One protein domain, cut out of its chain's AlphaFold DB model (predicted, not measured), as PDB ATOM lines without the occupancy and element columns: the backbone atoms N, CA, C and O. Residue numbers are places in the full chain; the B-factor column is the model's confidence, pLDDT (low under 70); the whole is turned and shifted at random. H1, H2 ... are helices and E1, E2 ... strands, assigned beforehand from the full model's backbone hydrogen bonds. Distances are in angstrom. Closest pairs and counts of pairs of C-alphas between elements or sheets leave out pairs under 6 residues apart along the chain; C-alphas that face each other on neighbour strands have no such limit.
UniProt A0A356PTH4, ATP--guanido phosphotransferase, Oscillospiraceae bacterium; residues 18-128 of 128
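AT A GLANCE: This is residues 18 to 128 of the 128 residues of the protein "ATP--guanido phosphotransferase" of Oscillospiraceae bacterium (UniProt A0A356PTH4). A twisted wall of five strands has two helices over one face, H1 towards the E2 edge and H4 over the E1 edge; H2 and H3 make a small pair beyond the other face. The 111 printed residues include E1 H1 E2 H2 H3 E3 E4 E5 H4, four helices and five strands, class mixed. The sheet runs E1 E5 E4 E3 E2, all antiparallel. The whole is compact and rounded, radius of gyration of the C-alphas 13.5 A, spanning 40 by 33 by 25 A.

HOW THE PARTS SIT: Edge strand E1, residues 18 to 24, is antiparallel to E5, residues 110 to 117 (N 20 and O 114, 3.0 A). H1, residues 37 to 51, is on the sheet at a height of 8.6 A, over E3, residues 91 to 95, and along the strands, at 5 degrees to E3 on the local plane; their closest C-alphas are Asn 44 and Ala 91, 6.3 A. Edge strand E2, residues 57 to 61, is antiparallel to E3 (N 60 and O 92, 2.8 A). H2, residues 67 to 75, touches H3, residues 81 to 85, by C-alphas Ala 74 and Pro 81, 5.7 A; neither is on the sheet, H3 only just, with 4 pairs of C-alphas within 10 A. With E4, residues 100 to 104, E3 and E5 form hairpins (N 102 and O 93, 2.8 A; N 113 and O 101, 2.7 A) in a meander, each strand the antiparallel neighbour of the one before. H4, residues 121 to 126, shares H1's face, giving two layers, helices on one face of a sheet; it is over E1, height 7.8 A, slantwise at 38 degrees on the local plane. Every O i to N i+4 pair in the four helices is within hydrogen-bond range.

IN THESE COORDINATES: E1 starts at C-alpha 18 (254.685, 231.523, 189.071) and is 20.2 A long; H1 is 21.1 A, E5 23.3 A. H4 ends at C-alpha 126 (242.279, 233.629, 188.915).

THE WHOLE: The C-alphas of Lys 38 and Leu 119 are farthest apart, 40.3 A. The printed part has no cut; the link E1 to H1 is long, the others tight. Residues 53 to 55 are under pLDDT 70.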
ATOM      1  N   THR A  18     255.655 231.471 187.985       93.62
ATOM      2  CA  THR A  18     254.685 231.523 189.071       93.62
ATOM      3  C   THR A  18     253.855 230.251 189.060       93.62
ATOM      4  O   THR A  18     253.385 229.813 188.007       93.62
ATOM      5  N   ARG A  19     253.656 229.656 190.240       95.06
ATOM      6  CA  ARG A  19     252.910 228.407 190.395       95.06
ATOM      7  C   ARG A  19     251.945 228.484 191.570       95.06
ATOM      8  O   ARG A  19     252.379 228.675 192.703       95.06
ATOM      9  N   ILE A  20     250.661 228.265 191.300       96.50
ATOM     10  CA  ILE A  20     249.598 228.168 192.307       96.50
ATOM     11  C   ILE A  20     249.158 226.712 192.424       96.50
ATOM     12  O   ILE A  20     249.058 226.006 191.421       96.50
ATOM     13  N   ARG A  21     248.926 226.251 193.658       95.94
ATOM     14  CA  ARG A  21     248.412 224.908 193.945       95.94
ATOM     15  C   ARG A  21     247.234 224.975 194.904       95.94
ATOM     16  O   ARG A  21     247.360 225.546 195.984       95.94
ATOM     17  N   LEU A  22     246.126 224.337 194.537       96.06
ATOM     18  CA  LEU A  22     244.933 224.208 195.371       96.06
ATOM     19  C   LEU A  22     244.672 222.728 195.659       96.06
ATOM     20  O   LEU A  22     244.395 221.946 194.753       96.06
ATOM     21  N   ALA A  23     244.758 222.355 196.933       96.31
ATOM     22  CA  ALA A  23     244.454 221.013 197.420       96.31
ATOM     23  C   ALA A  23     242.991 220.920 197.877       96.31
ATOM     24  O   ALA A  23     242.501 221.802 198.593       96.31
ATOM     25  N   ARG A  24     242.276 219.871 197.462       96.00
ATOM     26  CA  ARG A  24     240.882 219.605 197.841       96.00
ATOM     27  C   ARG A  24     240.656 218.117 198.079       96.00
ATOM     28  O   ARG A  24     241.162 217.268 197.350       96.00
ATOM     29  N   ASN A  25     239.806 217.824 199.059       95.75
ATOM     30  CA  ASN A  25     239.289 216.486 199.312       95.75
ATOM     31  C   ASN A  25     237.775 216.465 199.087       95.75
ATOM     32  O   ASN A  25     237.069 217.372 199.518       95.75
ATOM     33  N   ILE A  26     237.298 215.443 198.378       94.00
ATOM     34  CA  ILE A  26     235.873 215.194 198.139       94.00
ATOM     35  C   ILE A  26     235.235 214.565 199.386       94.00
ATOM     36  O   ILE A  26     235.815 213.662 199.989       94.00
ATOM     37  N   GLU A  27     234.046 215.049 199.744       93.50
ATOM     38  CA  GLU A  27     233.193 214.495 200.803       93.50
ATOM     39  C   GLU A  27     232.794 213.037 200.508       93.50
ATOM     40  O   GLU A  27     232.823 212.599 199.361       93.50
ATOM     41  N   ASP A  28     232.456 212.263 201.541       92.06
ATOM     42  CA  ASP A  28     232.096 210.836 201.459       92.06
ATOM     43  C   ASP A  28     233.215 209.877 201.002       92.06
ATOM     44  O   ASP A  28     232.996 208.665 200.919       92.06
ATOM     45  N   TYR A  29     234.435 210.374 200.772       92.81
ATOM     46  CA  TYR A  29     235.618 209.548 200.515       92.81
ATOM     47  C   TYR A  29     236.625 209.656 201.671       92.81
ATOM     48  O   TYR A  29     236.962 210.763 202.099       92.81
ATOM     49  N   PRO A  30     237.160 208.528 202.181       93.69
ATOM     50  CA  PRO A  30     238.339 208.547 203.044       93.69
ATOM     51  C   PRO A  30     239.518 209.223 202.344       93.69
ATOM     52  O   PRO A  30     239.640 209.098 201.133       93.69
ATOM     53  N   PHE A  31     240.429 209.847 203.096       93.88
ATOM     54  CA  PHE A  31     241.661 210.408 202.529       93.88
ATOM     55  C   PHE A  31     242.431 209.391 201.664       93.88
ATOM     56  O   PHE A  31     242.418 208.194 201.987       93.88
ATOM     57  N   PRO A  32     243.182 209.836 200.633       90.00
ATOM     58  CA  PRO A  32     243.863 208.950 199.685       90.00
ATOM     59  C   PRO A  32     244.711 207.854 200.325       90.00
ATOM     60  O   PRO A  32     244.733 206.728 199.824       90.00
ATOM     61  N   CYS A  33     245.359 208.133 201.460       87.94
ATOM     62  CA  CYS A  33     246.176 207.169 202.201       87.94
ATOM     63  C   CYS A  33     245.401 205.938 202.709       87.94
ATOM     64  O   CYS A  33     246.016 204.906 202.967       87.94
ATOM     65  N   LYS A  34     244.069 206.023 202.829       90.75
ATOM     66  CA  LYS A  34     243.178 204.923 203.238       90.75
ATOM     67  C   LYS A  34     242.320 204.361 202.100       90.75
ATOM     68  O   LYS A  34     241.595 203.397 202.332       90.75
ATOM     69  N   LEU A  35     242.376 204.944 200.902       90.00
ATOM     70  CA  LEU A  35     241.638 204.440 199.744       90.00
ATOM     71  C   LEU A  35     242.333 203.227 199.127       90.00
ATOM     72  O   LEU A  35     243.548 203.233 198.924       90.00
ATOM     73  N   ASP A  36     241.542 202.227 198.745       90.94
ATOM     74  CA  ASP A  36     242.002 201.122 197.915       90.94
ATOM     75  C   ASP A  36     242.110 201.549 196.441       90.94
ATOM     76  O   ASP A  36     241.481 202.506 195.977       90.94
ATOM     77  N   THR A  37     242.902 200.816 195.660       88.19
ATOM     78  CA  THR A  37     243.172 201.154 194.253       88.19
ATOM     79  C   THR A  37     241.898 201.193 193.401       88.19
ATOM     80  O   THR A  37     241.801 202.001 192.473       88.19
ATOM     81  N   LYS A  38     240.892 200.363 193.717       90.31
ATOM     82  CA  LYS A  38     239.612 200.351 192.994       90.31
ATOM     83  C   LYS A  38     238.828 201.636 193.233       90.31
ATOM     84  O   LYS A  38     238.401 202.253 192.257       90.31
ATOM     85  N   THR A  39     238.694 202.071 194.487       91.00
ATOM     86  CA  THR A  39     237.993 203.324 194.799       91.00
ATOM     87  C   THR A  39     238.746 204.529 194.258       91.00
ATOM     88  O   THR A  39     238.109 205.406 193.684       91.00
ATOM     89  N   ARG A  40     240.087 204.550 194.324       91.88
ATOM     90  CA  ARG A  40     240.894 205.608 193.682       91.88
ATOM     91  C   ARG A  40     240.614 205.715 192.186       91.88
ATOM     92  O   ARG A  40     240.356 206.798 191.680       91.88
ATOM     93  N   THR A  41     240.606 204.587 191.477       91.62
ATOM     94  CA  THR A  41     240.347 204.571 190.027       91.62
ATOM     95  C   THR A  41     238.923 205.035 189.708       91.62
ATOM     96  O   THR A  41     238.722 205.818 188.782       91.62
ATOM     97  N   ALA A  42     237.933 204.606 190.498       92.88
ATOM     98  CA  ALA A  42     236.552 205.057 190.350       92.88
ATOM     99  C   ALA A  42     236.403 206.563 190.625       92.88
ATOM    100  O   ALA A  42     235.694 207.253 189.892       92.88
ATOM    101  N   LEU A  43     237.099 207.079 191.643       93.62
ATOM    102  CA  LEU A  43     237.125 208.498 191.982       93.62
ATOM    103  C   LEU A  43     237.778 209.326 190.872       93.62
ATOM    104  O   LEU A  43     237.191 210.309 190.428       93.62
ATOM    105  N   ASN A  44     238.934 208.892 190.365       93.31
ATOM    106  CA  ASN A  44     239.629 209.553 189.261       93.31
ATOM    107  C   ASN A  44     238.740 209.644 188.021       93.31
ATOM    108  O   ASN A  44     238.647 210.706 187.413       93.31
ATOM    109  N   LYS A  45     238.043 208.553 187.680       92.50
ATOM    110  CA  LYS A  45     237.108 208.537 186.555       92.50
ATOM    111  C   LYS A  45     235.922 209.475 186.787       92.50
ATOM    112  O   LYS A  45     235.600 210.257 185.906       92.50
ATOM    113  N   LYS A  46     235.326 209.465 187.985       93.12
ATOM    114  CA  LYS A  46     234.234 210.382 188.354       93.12
ATOM    115  C   LYS A  46     234.646 211.851 188.210       93.12
ATOM    116  O   LYS A  46     233.852 212.661 187.742       93.12
ATOM    117  N   ILE A  47     235.874 212.192 188.602       92.19
ATOM    118  CA  ILE A  47     236.427 213.543 188.447       92.19
ATOM    119  C   ILE A  47     236.674 213.854 186.966       92.19
ATOM    120  O   ILE A  47     236.255 214.908 186.496       92.19
ATOM    121  N   GLY A  48     237.294 212.935 186.220       90.62
ATOM    122  CA  GLY A  48     237.536 213.089 184.783       90.62
ATOM    123  C   GLY A  48     236.246 213.309 183.990       90.62
ATOM    124  O   GLY A  48     236.162 214.255 183.211       90.62
ATOM    125  N   ASP A  49     235.208 212.517 184.259       90.44
ATOM    126  CA  ASP A  49     233.893 212.632 183.621       90.44
ATOM    127  C   ASP A  49     233.208 213.977 183.943       90.44
ATOM    128  O   ASP A  49     232.523 214.539 183.093       90.44
ATOM    129  N   ALA A  50     233.410 214.528 185.147       89.00
ATOM    130  CA  ALA A  50     232.848 215.822 185.550       89.00
ATOM    131  C   ALA A  50     233.554 217.033 184.907       89.00
ATOM    132  O   ALA A  50     232.970 218.118 184.811       89.00
ATOM    133  N   VAL A  51     234.814 216.856 184.509       85.62
ATOM    134  CA  VAL A  51     235.646 217.877 183.854       85.62
ATOM    135  C   VAL A  51     235.552 217.776 182.325       85.62
ATOM    136  O   VAL A  51     235.719 218.779 181.626       85.62
ATOM    137  N   CYS A  52     235.227 216.590 181.806       73.50
ATOM    138  CA  CYS A  52     235.063 216.319 180.383       73.50
ATOM    139  C   CYS A  52     234.099 217.324 179.723       73.50
ATOM    140  O   CYS A  52     232.943 217.466 180.124       73.50
ATOM    141  N   GLY A  53     234.588 218.041 178.707       66.94
ATOM    142  CA  GLY A  53     233.803 218.995 177.917       66.94
ATOM    143  C   GLY A  53     233.737 220.430 178.456       66.94
ATOM    144  O   GLY A  53     233.118 221.269 177.806       66.94
ATOM    145  N   ARG A  54     234.364 220.738 179.602       68.50
ATOM    146  CA  ARG A  54     234.465 222.120 180.121       68.50
ATOM    147  C   ARG A  54     235.773 222.811 179.750       68.50
ATOM    148  O   ARG A  54     235.773 224.003 179.476       68.50
ATOM    149  N   GLU A  55     236.853 222.045 179.717       68.12
ATOM    150  CA  GLU A  55     238.218 222.496 179.453       68.12
ATOM    151  C   GLU A  55     238.895 221.473 178.524       68.12
ATOM    152  O   GLU A  55     238.567 220.282 178.574       68.12
ATOM    153  N   ASN A  56     239.856 221.903 177.696       82.94
ATOM    154  CA  ASN A  56     240.691 220.995 176.893       82.94
ATOM    155  C   ASN A  56     241.745 220.321 177.790       82.94
ATOM    156  O   ASN A  56     242.935 220.634 177.722       82.94
ATOM    157  N   LEU A  57     241.279 219.444 178.680       89.94
ATOM    158  CA  LEU A  57     242.104 218.658 179.589       89.94
ATOM    159  C   LEU A  57     242.128 217.199 179.133       89.94
ATOM    160  O   LEU A  57     241.095 216.534 179.063       89.94
ATOM    161  N   GLU A  58     243.321 216.693 178.854       91.50
ATOM    162  CA  GLU A  58     243.565 215.286 178.576       91.50
ATOM    163  C   GLU A  58     243.611 214.504 179.891       91.50
ATOM    164  O   GLU A  58     244.383 214.835 180.793       91.50
ATOM    165  N   PHE A  59     242.789 213.460 180.005       93.62
ATOM    166  CA  PHE A  59     242.817 212.541 181.138       93.62
ATOM    167  C   PHE A  59     243.816 211.410 180.884       93.62
ATOM    168  O   PHE A  59     243.645 210.604 179.970       93.62
ATOM    169  N   ILE A  60     244.834 211.329 181.734       93.00
ATOM    170  CA  ILE A  60     245.954 210.403 181.616       93.00
ATOM    171  C   ILE A  60     246.013 209.548 182.879       93.00
ATOM    172  O   ILE A  60     246.263 210.034 183.982       93.00
ATOM    173  N   GLU A  61     245.802 208.243 182.737       92.75
ATOM    174  CA  GLU A  61     246.016 207.304 183.836       92.75
ATOM    175  C   GLU A  61     247.507 206.992 183.967       92.75
ATOM    176  O   GLU A  61     248.132 206.524 183.022       92.75
ATOM    177  N   MET A  62     248.091 207.172 185.151       92.62
ATOM    178  CA  MET A  62     249.549 207.058 185.291       92.62
ATOM    179  C   MET A  62     250.078 205.653 184.989       92.62
ATOM    180  O   MET A  62     251.192 205.509 184.497       92.62
ATOM    181  N   LYS A  63     249.257 204.619 185.202       90.38
ATOM    182  CA  LYS A  63     249.588 203.226 184.866       90.38
ATOM    183  C   LYS A  63     249.788 202.964 183.364       90.38
ATOM    184  O   LYS A  63     250.301 201.907 183.014       90.38
ATOM    185  N   THR A  64     249.313 203.846 182.476       91.62
ATOM    186  CA  THR A  64     249.462 203.676 181.017       91.62
ATOM    187  C   THR A  64     250.773 204.262 180.498       91.62
ATOM    188  O   THR A  64     251.173 203.959 179.374       91.62
ATOM    189  N   LEU A  65     251.453 205.072 181.312       92.31
ATOM    190  CA  LEU A  65     252.728 205.688 180.982       92.31
ATOM    191  C   LEU A  65     253.901 204.796 181.391       92.31
ATOM    192  O   LEU A  65     253.881 204.101 182.404       92.31
ATOM    193  N   THR A  66     254.973 204.867 180.612       92.75
ATOM    194  CA  THR A  66     256.262 204.270 180.969       92.75
ATOM    195  C   THR A  66     256.981 205.122 182.017       92.75
ATOM    196  O   THR A  66     256.805 206.340 182.069       92.75
ATOM    197  N   GLN A  67     257.862 204.513 182.815       90.25
ATOM    198  CA  GLN A  67     258.626 205.240 183.837       90.25
ATOM    199  C   GLN A  67     259.362 206.484 183.291       90.25
ATOM    200  O   GLN A  67     259.274 207.531 183.931       90.25
ATOM    201  N   PRO A  68     260.031 206.452 182.117       93.81
ATOM    202  CA  PRO A  68     260.661 207.649 181.557       93.81
ATOM    203  C   PRO A  68     259.664 208.766 181.222       93.81
ATOM    204  O   PRO A  68     259.969 209.936 181.434       93.81
ATOM    205  N   GLN A  69     258.463 208.427 180.737       93.62
ATOM    206  CA  GLN A  69     257.414 209.423 180.484       93.62
ATOM    207  C   GLN A  69     256.955 210.080 181.788       93.62
ATOM    208  O   GLN A  69     256.825 211.299 181.842       93.62
ATOM    209  N   ILE A  70     256.771 209.291 182.850       92.38
ATOM    210  CA  ILE A  70     256.399 209.799 184.176       92.38
ATOM    211  C   ILE A  70     257.490 210.731 184.724       92.38
ATOM    212  O   ILE A  70     257.188 211.834 185.175       92.38
ATOM    213  N   VAL A  71     258.761 210.329 184.639       92.88
ATOM    214  CA  VAL A  71     259.895 211.169 185.065       92.88
ATOM    215  C   VAL A  71     259.934 212.474 184.269       92.88
ATOM    216  O   VAL A  71     260.058 213.540 184.864       92.88
ATOM    217  N   SER A  72     259.715 212.421 182.952       93.69
ATOM    218  CA  SER A  72     259.665 213.621 182.110       93.69
ATOM    219  C   SER A  72     258.561 214.600 182.535       93.69
ATOM    220  O   SER A  72     258.782 215.810 182.540       93.69
ATOM    221  N   LEU A  73     257.383 214.113 182.948       93.75
ATOM    222  CA  LEU A  73     256.316 214.973 183.479       93.75
ATOM    223  C   LEU A  73     256.738 215.683 184.777       93.75
ATOM    224  O   LEU A  73     256.378 216.844 184.987       93.75
ATOM    225  N   ALA A  74     257.496 215.003 185.641       93.25
ATOM    226  CA  ALA A  74     258.007 215.581 186.883       93.25
ATOM    227  C   ALA A  74     259.111 216.620 186.622       93.25
ATOM    228  O   ALA A  74     259.097 217.696 187.222       93.25
ATOM    229  N   GLU A  75     260.021 216.342 185.686       92.00
ATOM    230  CA  GLU A  75     261.072 217.275 185.248       92.00
ATOM    231  C   GLU A  75     260.489 218.545 184.620       92.00
ATOM    232  O   GLU A  75     260.977 219.643 184.864       92.00
ATOM    233  N   LYS A  76     259.381 218.417 183.881       90.88
ATOM    234  CA  LYS A  76     258.598 219.551 183.363       90.88
ATOM    235  C   LYS A  76     257.774 220.280 184.433       90.88
ATOM    236  O   LYS A  76     257.028 221.202 184.106       90.88
ATOM    237  N   HIS A  77     257.864 219.859 185.694       91.25
ATOM    238  CA  HIS A  77     257.092 220.370 186.825       91.25
ATOM    239  C   HIS A  77     255.567 220.244 186.682       91.25
ATOM    240  O   HIS A  77     254.831 220.938 187.386       91.25
ATOM    241  N   LEU A  78     255.075 219.354 185.813       92.88
ATOM    242  CA  LEU A  78     253.639 219.121 185.619       92.88
ATOM    243  C   LEU A  78     253.065 218.269 186.743       92.88
ATOM    244  O   LEU A  78     251.937 218.490 187.165       92.88
ATOM    245  N   ILE A  79     253.862 217.345 187.269       94.69
ATOM    246  CA  ILE A  79     253.527 216.539 188.442       94.69
ATOM    247  C   ILE A  79     254.593 216.711 189.525       94.69
ATOM    248  O   ILE A  79     255.697 217.192 189.255       94.69
ATOM    249  N   SER A  80     254.274 216.342 190.764       91.06
ATOM    250  CA  SER A  80     255.273 216.286 191.833       91.06
ATOM    251  C   SER A  80     256.179 215.047 191.688       91.06
ATOM    252  O   SER A  80     255.766 214.031 191.116       91.06
ATOM    253  N   PRO A  81     257.412 215.088 192.222       89.06
ATOM    254  CA  PRO A  81     258.265 213.903 192.321       89.06
ATOM    255  C   PRO A  81     257.598 212.753 193.092       89.06
ATOM    256  O   PRO A  81     257.727 211.586 192.725       89.06
ATOM    257  N   GLU A  82     256.831 213.079 194.132       87.50
ATOM    258  CA  GLU A  82     256.073 212.119 194.931       87.50
ATOM    259  C   GLU A  82     254.937 211.491 194.124       87.50
ATOM    260  O   GLU A  82     254.635 210.310 194.304       87.50
ATOM    261  N   PHE A  83     254.327 212.244 193.204       89.38
ATOM    262  CA  PHE A  83     253.341 211.732 192.257       89.38
ATOM    263  C   PHE A  83     253.973 210.736 191.274       89.38
ATOM    264  O   PHE A  83     253.371 209.711 190.961       89.38
ATOM    265  N   ALA A  84     255.211 210.995 190.848       88.75
ATOM    266  CA  ALA A  84     255.966 210.143 189.931       88.75
ATOM    267  C   ALA A  84     256.476 208.827 190.553       88.75
ATOM    268  O   ALA A  84     256.721 207.864 189.826       88.75
ATOM    269  N   SER A  85     256.647 208.764 191.880       84.25
ATOM    270  CA  SER A  85     257.203 207.585 192.567       84.25
ATOM    271  C   SER A  85     256.204 206.437 192.767       84.25
ATOM    272  O   SER A  85     256.610 205.301 193.002       84.25
ATOM    273  N   SER A  86     254.900 206.706 192.660       78.38
ATOM    274  CA  SER A  86     253.832 205.706 192.756       78.38
ATOM    275  C   SER A  86     252.746 206.019 191.730       78.38
ATOM    276  O   SER A  86     252.167 207.098 191.756       78.38
ATOM    277  N   TYR A  87     252.464 205.100 190.812       74.62
ATOM    278  CA  TYR A  87     251.517 205.336 189.710       74.62
ATOM    279  C   TYR A  87     250.183 204.587 189.871       74.62
ATOM    280  O   TYR A  87     249.220 204.877 189.158       74.62
ATOM    281  N   ASP A  88     250.083 203.657 190.823       82.88
ATOM    282  CA  ASP A  88     248.877 202.851 191.011       82.88
ATOM    283  C   ASP A  88     247.715 203.669 191.590       82.88
ATOM    284  O   ASP A  88     247.770 204.228 192.691       82.88
ATOM    285  N   GLY A  89     246.616 203.713 190.832       84.44
ATOM    286  CA  GLY A  89     245.412 204.455 191.203       84.44
ATOM    287  C   GLY A  89     245.573 205.975 191.128       84.44
ATOM    288  O   GLY A  89     244.750 206.685 191.702       84.44
ATOM    289  N   ARG A  90     246.600 206.483 190.435       92.50
ATOM    290  CA  ARG A  90     246.793 207.917 190.185       92.50
ATOM    291  C   ARG A  90     246.431 208.285 188.751       92.50
ATOM    292  O   ARG A  90     246.609 207.490 187.826       92.50
ATOM    293  N   ALA A  91     245.932 209.499 188.573       94.69
ATOM    294  CA  ALA A  91     245.594 210.040 187.264       94.69
ATOM    295  C   ALA A  91     245.913 211.532 187.198       94.69
ATOM    296  O   ALA A  91     245.917 212.228 188.213       94.69
ATOM    297  N   LEU A  92     246.190 212.001 185.992       95.12
ATOM    298  CA  LEU A  92     246.557 213.368 185.680       95.12
ATOM    299  C   LEU A  92     245.555 213.921 184.668       95.12
ATOM    300  O   LEU A  92     245.292 213.280 183.656       95.12
ATOM    301  N   LEU A  93     245.020 215.110 184.923       94.56
ATOM    302  CA  LEU A  93     244.361 215.916 183.897       94.56
ATOM    303  C   LEU A  93     245.329 217.009 183.464       94.56
ATOM    304  O   LEU A  93     245.806 217.770 184.307       94.56
ATOM    305  N   LEU A  94     245.631 217.089 182.172       93.69
ATOM    306  CA  LEU A  94     246.641 218.004 181.650       93.69
ATOM    307  C   LEU A  94     246.090 218.832 180.493       93.69
ATOM    308  O   LEU A  94     245.490 218.301 179.568       93.69
ATOM    309  N   SER A  95     246.325 220.138 180.534       92.62
ATOM    310  CA  SER A  95     245.971 221.040 179.431       92.62
ATOM    311  C   SER A  95     246.958 220.945 178.266       92.62
ATOM    312  O   SER A  95     248.156 220.741 178.472       92.62
ATOM    313  N   ASP A  96     246.496 221.212 177.040       88.25
ATOM    314  CA  ASP A  96     247.349 221.237 175.836       88.25
ATOM    315  C   ASP A  96     248.562 222.185 175.970       88.25
ATOM    316  O   ASP A  96     249.662 221.925 175.458       88.25
ATOM    317  N   SER A  97     248.358 223.309 176.669       87.31
ATOM    318  CA  SER A  97     249.374 224.333 176.949       87.31
ATOM    319  C   SER A  97     250.372 223.921 178.039       87.31
ATOM    320  O   SER A  97     251.364 224.624 178.249       87.31
ATOM    321  N   GLU A  98     250.135 222.795 178.722       90.44
ATOM    322  CA  GLU A  98     250.858 222.341 179.917       90.44
ATOM    323  C   GLU A  98     250.836 223.362 181.077       90.44
ATOM    324  O   GLU A  98     251.598 223.230 182.030       90.44
ATOM    325  N   GLY A  99     249.981 224.390 181.010       90.25
ATOM    326  CA  GLY A  99     249.874 225.428 182.041       90.25
ATOM    327  C   GLY A  99     248.994 225.012 183.217       90.25
ATOM    328  O   GLY A  99     249.258 225.407 184.347       90.25
ATOM    329  N   ILE A 100     247.987 224.179 182.962       93.38
ATOM    330  CA  ILE A 100     247.102 223.592 183.972       93.38
ATOM    331  C   ILE A 100     247.383 222.095 184.059       93.38
ATOM    332  O   ILE A 100     247.374 221.398 183.039       93.38
ATOM    333  N   SER A 101     247.614 221.624 185.281       94.81
ATOM    334  CA  SER A 101     247.811 220.225 185.644       94.81
ATOM    335  C   SER A 101     247.000 219.918 186.899       94.81
ATOM    336  O   SER A 101     247.131 220.610 187.905       94.81
ATOM    337  N   ILE A 102     246.159 218.888 186.867       95.38
ATOM    338  CA  ILE A 102     245.379 218.454 188.026       95.38
ATOM    339  C   ILE A 102     245.782 217.024 188.360       95.38
ATOM    340  O   ILE A 102     245.484 216.084 187.623       95.38
ATOM    341  N   MET A 103     246.467 216.866 189.487       95.56
ATOM    342  CA  MET A 103     246.889 215.571 190.010       95.56
ATOM    343  C   MET A 103     245.770 214.974 190.863       95.56
ATOM    344  O   MET A 103     245.255 215.635 191.768       95.56
ATOM    345  N   LEU A 104     245.407 213.724 190.584       95.31
ATOM    346  CA  LEU A 104     244.335 213.010 191.273       95.31
ATOM    347  C   LEU A 104     244.891 211.878 192.141       95.31
ATOM    348  O   LEU A 104     245.740 211.098 191.696       95.31
ATOM    349  N   CYS A 105     244.368 211.768 193.364       92.69
ATOM    350  CA  CYS A 105     244.755 210.769 194.369       92.69
ATOM    351  C   CYS A 105     246.265 210.754 194.696       92.69
ATOM    352  O   CYS A 105     246.902 209.695 194.737       92.69
ATOM    353  N   GLU A 106     246.841 211.933 194.942       88.12
ATOM    354  CA  GLU A 106     248.199 212.073 195.477       88.12
ATOM    355  C   GLU A 106     248.176 211.977 197.017       88.12
ATOM    356  O   GLU A 106     247.975 210.897 197.570       88.12
ATOM    357  N   GLU A 107     248.393 213.104 197.698       88.81
ATOM    358  CA  GLU A 107     248.205 213.300 199.136       88.81
ATOM    359  C   GLU A 107     246.741 213.646 199.438       88.81
ATOM    360  O   GLU A 107     246.142 213.082 200.352       88.81
ATOM    361  N   ASP A 108     246.154 214.492 198.587       94.12
ATOM    362  CA  ASP A 108     244.739 214.850 198.551       94.12
ATOM    363  C   ASP A 108     244.038 214.213 197.341       94.12
ATOM    364  O   ASP A 108     244.679 213.765 196.381       94.12
ATOM    365  N   HIS A 109     242.702 214.179 197.362       95.00
ATOM    366  CA  HIS A 109     241.913 213.678 196.232       95.00
ATOM    367  C   HIS A 109     242.186 214.459 194.944       95.00
ATOM    368  O   HIS A 109     242.296 213.853 193.878       95.00
ATOM    369  N   ILE A 110     242.290 215.784 195.050       95.56
ATOM    370  CA  ILE A 110     242.506 216.693 193.928       95.56
ATOM    371  C   ILE A 110     243.579 217.706 194.319       95.56
ATOM    372  O   ILE A 110     243.443 218.407 195.322       95.56
ATOM    373  N   LYS A 111     244.605 217.847 193.481       95.88
ATOM    374  CA  LYS A 111     245.566 218.948 193.545       95.88
ATOM    375  C   LYS A 111     245.598 219.660 192.196       95.88
ATOM    376  O   LYS A 111     246.182 219.154 191.241       95.88
ATOM    377  N   ILE A 112     244.954 220.822 192.130       95.06
ATOM    378  CA  ILE A 112     244.955 221.702 190.954       95.06
ATOM    379  C   ILE A 112     246.255 222.494 190.975       95.06
ATOM    380  O   ILE A 112     246.619 223.055 192.008       95.06
ATOM    381  N   GLN A 113     246.955 222.532 189.851       95.44
ATOM    382  CA  GLN A 113     248.175 223.292 189.655       95.44
ATOM    383  C   GLN A 113     248.048 224.155 188.403       95.44
ATOM    384  O   GLN A 113     247.821 223.637 187.312       95.44
ATOM    385  N   VAL A 114     248.298 225.452 188.563       95.00
ATOM    386  CA  VAL A 114     248.433 226.399 187.452       95.00
ATOM    387  C   VAL A 114     249.844 226.961 187.454       95.00
ATOM    388  O   VAL A 114     250.367 227.347 188.504       95.00
ATOM    389  N   MET A 115     250.472 226.983 186.283       93.12
ATOM    390  CA  MET A 115     251.829 227.463 186.076       93.12
ATOM    391  C   MET A 115     251.877 228.478 184.933       93.12
ATOM    392  O   MET A 115     251.351 228.249 183.842       93.12
ATOM    393  N   LYS A 116     252.521 229.613 185.203       92.25
ATOM    394  CA  LYS A 116     252.700 230.727 184.267       92.25
ATOM    395  C   LYS A 116     254.163 231.186 184.267       92.25
ATOM    396  O   LYS A 116     254.825 231.070 185.301       92.25
ATOM    397  N   PRO A 117     254.684 231.685 183.136       92.25
ATOM    398  CA  PRO A 117     256.031 232.247 183.076       92.25
ATOM    399  C   PRO A 117     256.098 233.591 183.815       92.25
ATOM    400  O   PRO A 117     255.108 234.322 183.853       92.25
ATOM    401  N   GLY A 118     257.266 233.940 184.361       91.62
ATOM    402  CA  GLY A 118     257.452 235.218 185.054       91.62
ATOM    403  C   GLY A 118     256.685 235.346 186.373       91.62
ATOM    404  O   GLY A 118     256.188 234.367 186.945       91.62
ATOM    405  N   LEU A 119     256.582 236.581 186.860       92.81
ATOM    406  CA  LEU A 119     255.725 236.967 187.973       92.81
ATOM    407  C   LEU A 119     254.287 237.149 187.471       92.81
ATOM    408  O   LEU A 119     254.009 237.978 186.613       92.81
ATOM    409  N   SER A 120     253.358 236.330 187.955       92.62
ATOM    410  CA  SER A 120     251.968 236.311 187.471       92.62
ATOM    411  C   SER A 120     251.029 235.726 188.527       92.62
ATOM    412  O   SER A 120     250.281 234.790 188.266       92.62
ATOM    413  N   LEU A 121     251.113 236.226 189.765       93.81
ATOM    414  CA  LEU A 121     250.378 235.663 190.907       93.81
ATOM    415  C   LEU A 121     248.863 235.812 190.763       93.81
ATOM    416  O   LEU A 121     248.145 234.830 190.923       93.81
ATOM    417  N   GLU A 122     248.383 237.012 190.438       93.75
ATOM    418  CA  GLU A 122     246.943 237.283 190.349       93.75
ATOM    419  C   GLU A 122     246.291 236.521 189.193       93.75
ATOM    420  O   GLU A 122     245.247 235.899 189.371       93.75
ATOM    421  N   THR A 123     246.936 236.506 188.025       91.88
ATOM    422  CA  THR A 123     246.441 235.787 186.846       91.88
ATOM    423  C   THR A 123     246.496 234.276 187.045       91.88
ATOM    424  O   THR A 123     245.520 233.596 186.745       91.88
ATOM    425  N   ALA A 124     247.586 233.743 187.612       92.50
ATOM    426  CA  ALA A 124     247.680 232.319 187.929       92.50
ATOM    427  C   ALA A 124     246.670 231.891 189.003       92.50
ATOM    428  O   ALA A 124     246.204 230.757 188.962       92.50
ATOM    429  N   TYR A 125     246.332 232.766 189.954       94.19
ATOM    430  CA  TYR A 125     245.324 232.481 190.973       94.19
ATOM    431  C   TYR A 125     243.897 232.552 190.421       94.19
ATOM    432  O   TYR A 125     243.082 231.711 190.771       94.19
ATOM    433  N   ALA A 126     243.596 233.512 189.544       93.12
ATOM    434  CA  ALA A 126     242.279 233.629 188.915       93.12
ATOM    435  C   ALA A 126     241.953 232.458 187.967       93.12
ATOM    436  O   ALA A 126     240.783 232.175 187.726       93.12
ATOM    437  N   GLU A 127     242.979 231.804 187.419       89.62
ATOM    438  CA  GLU A 127     242.855 230.636 186.537       89.62
ATOM    439  C   GLU A 127     242.852 229.293 187.295       89.62
ATOM    440  O   GLU A 127     242.538 228.268 186.695       89.62
ATOM    441  N   ALA A 128     243.205 229.283 188.587       85.75
ATOM    442  CA  ALA A 128     243.276 228.082 189.432       85.75
ATOM    443  C   ALA A 128     241.946 227.755 190.124       85.75
ATOM    444  O   ALA A 128     241.644 226.543 190.231       85.75
TER     445      ALA A 128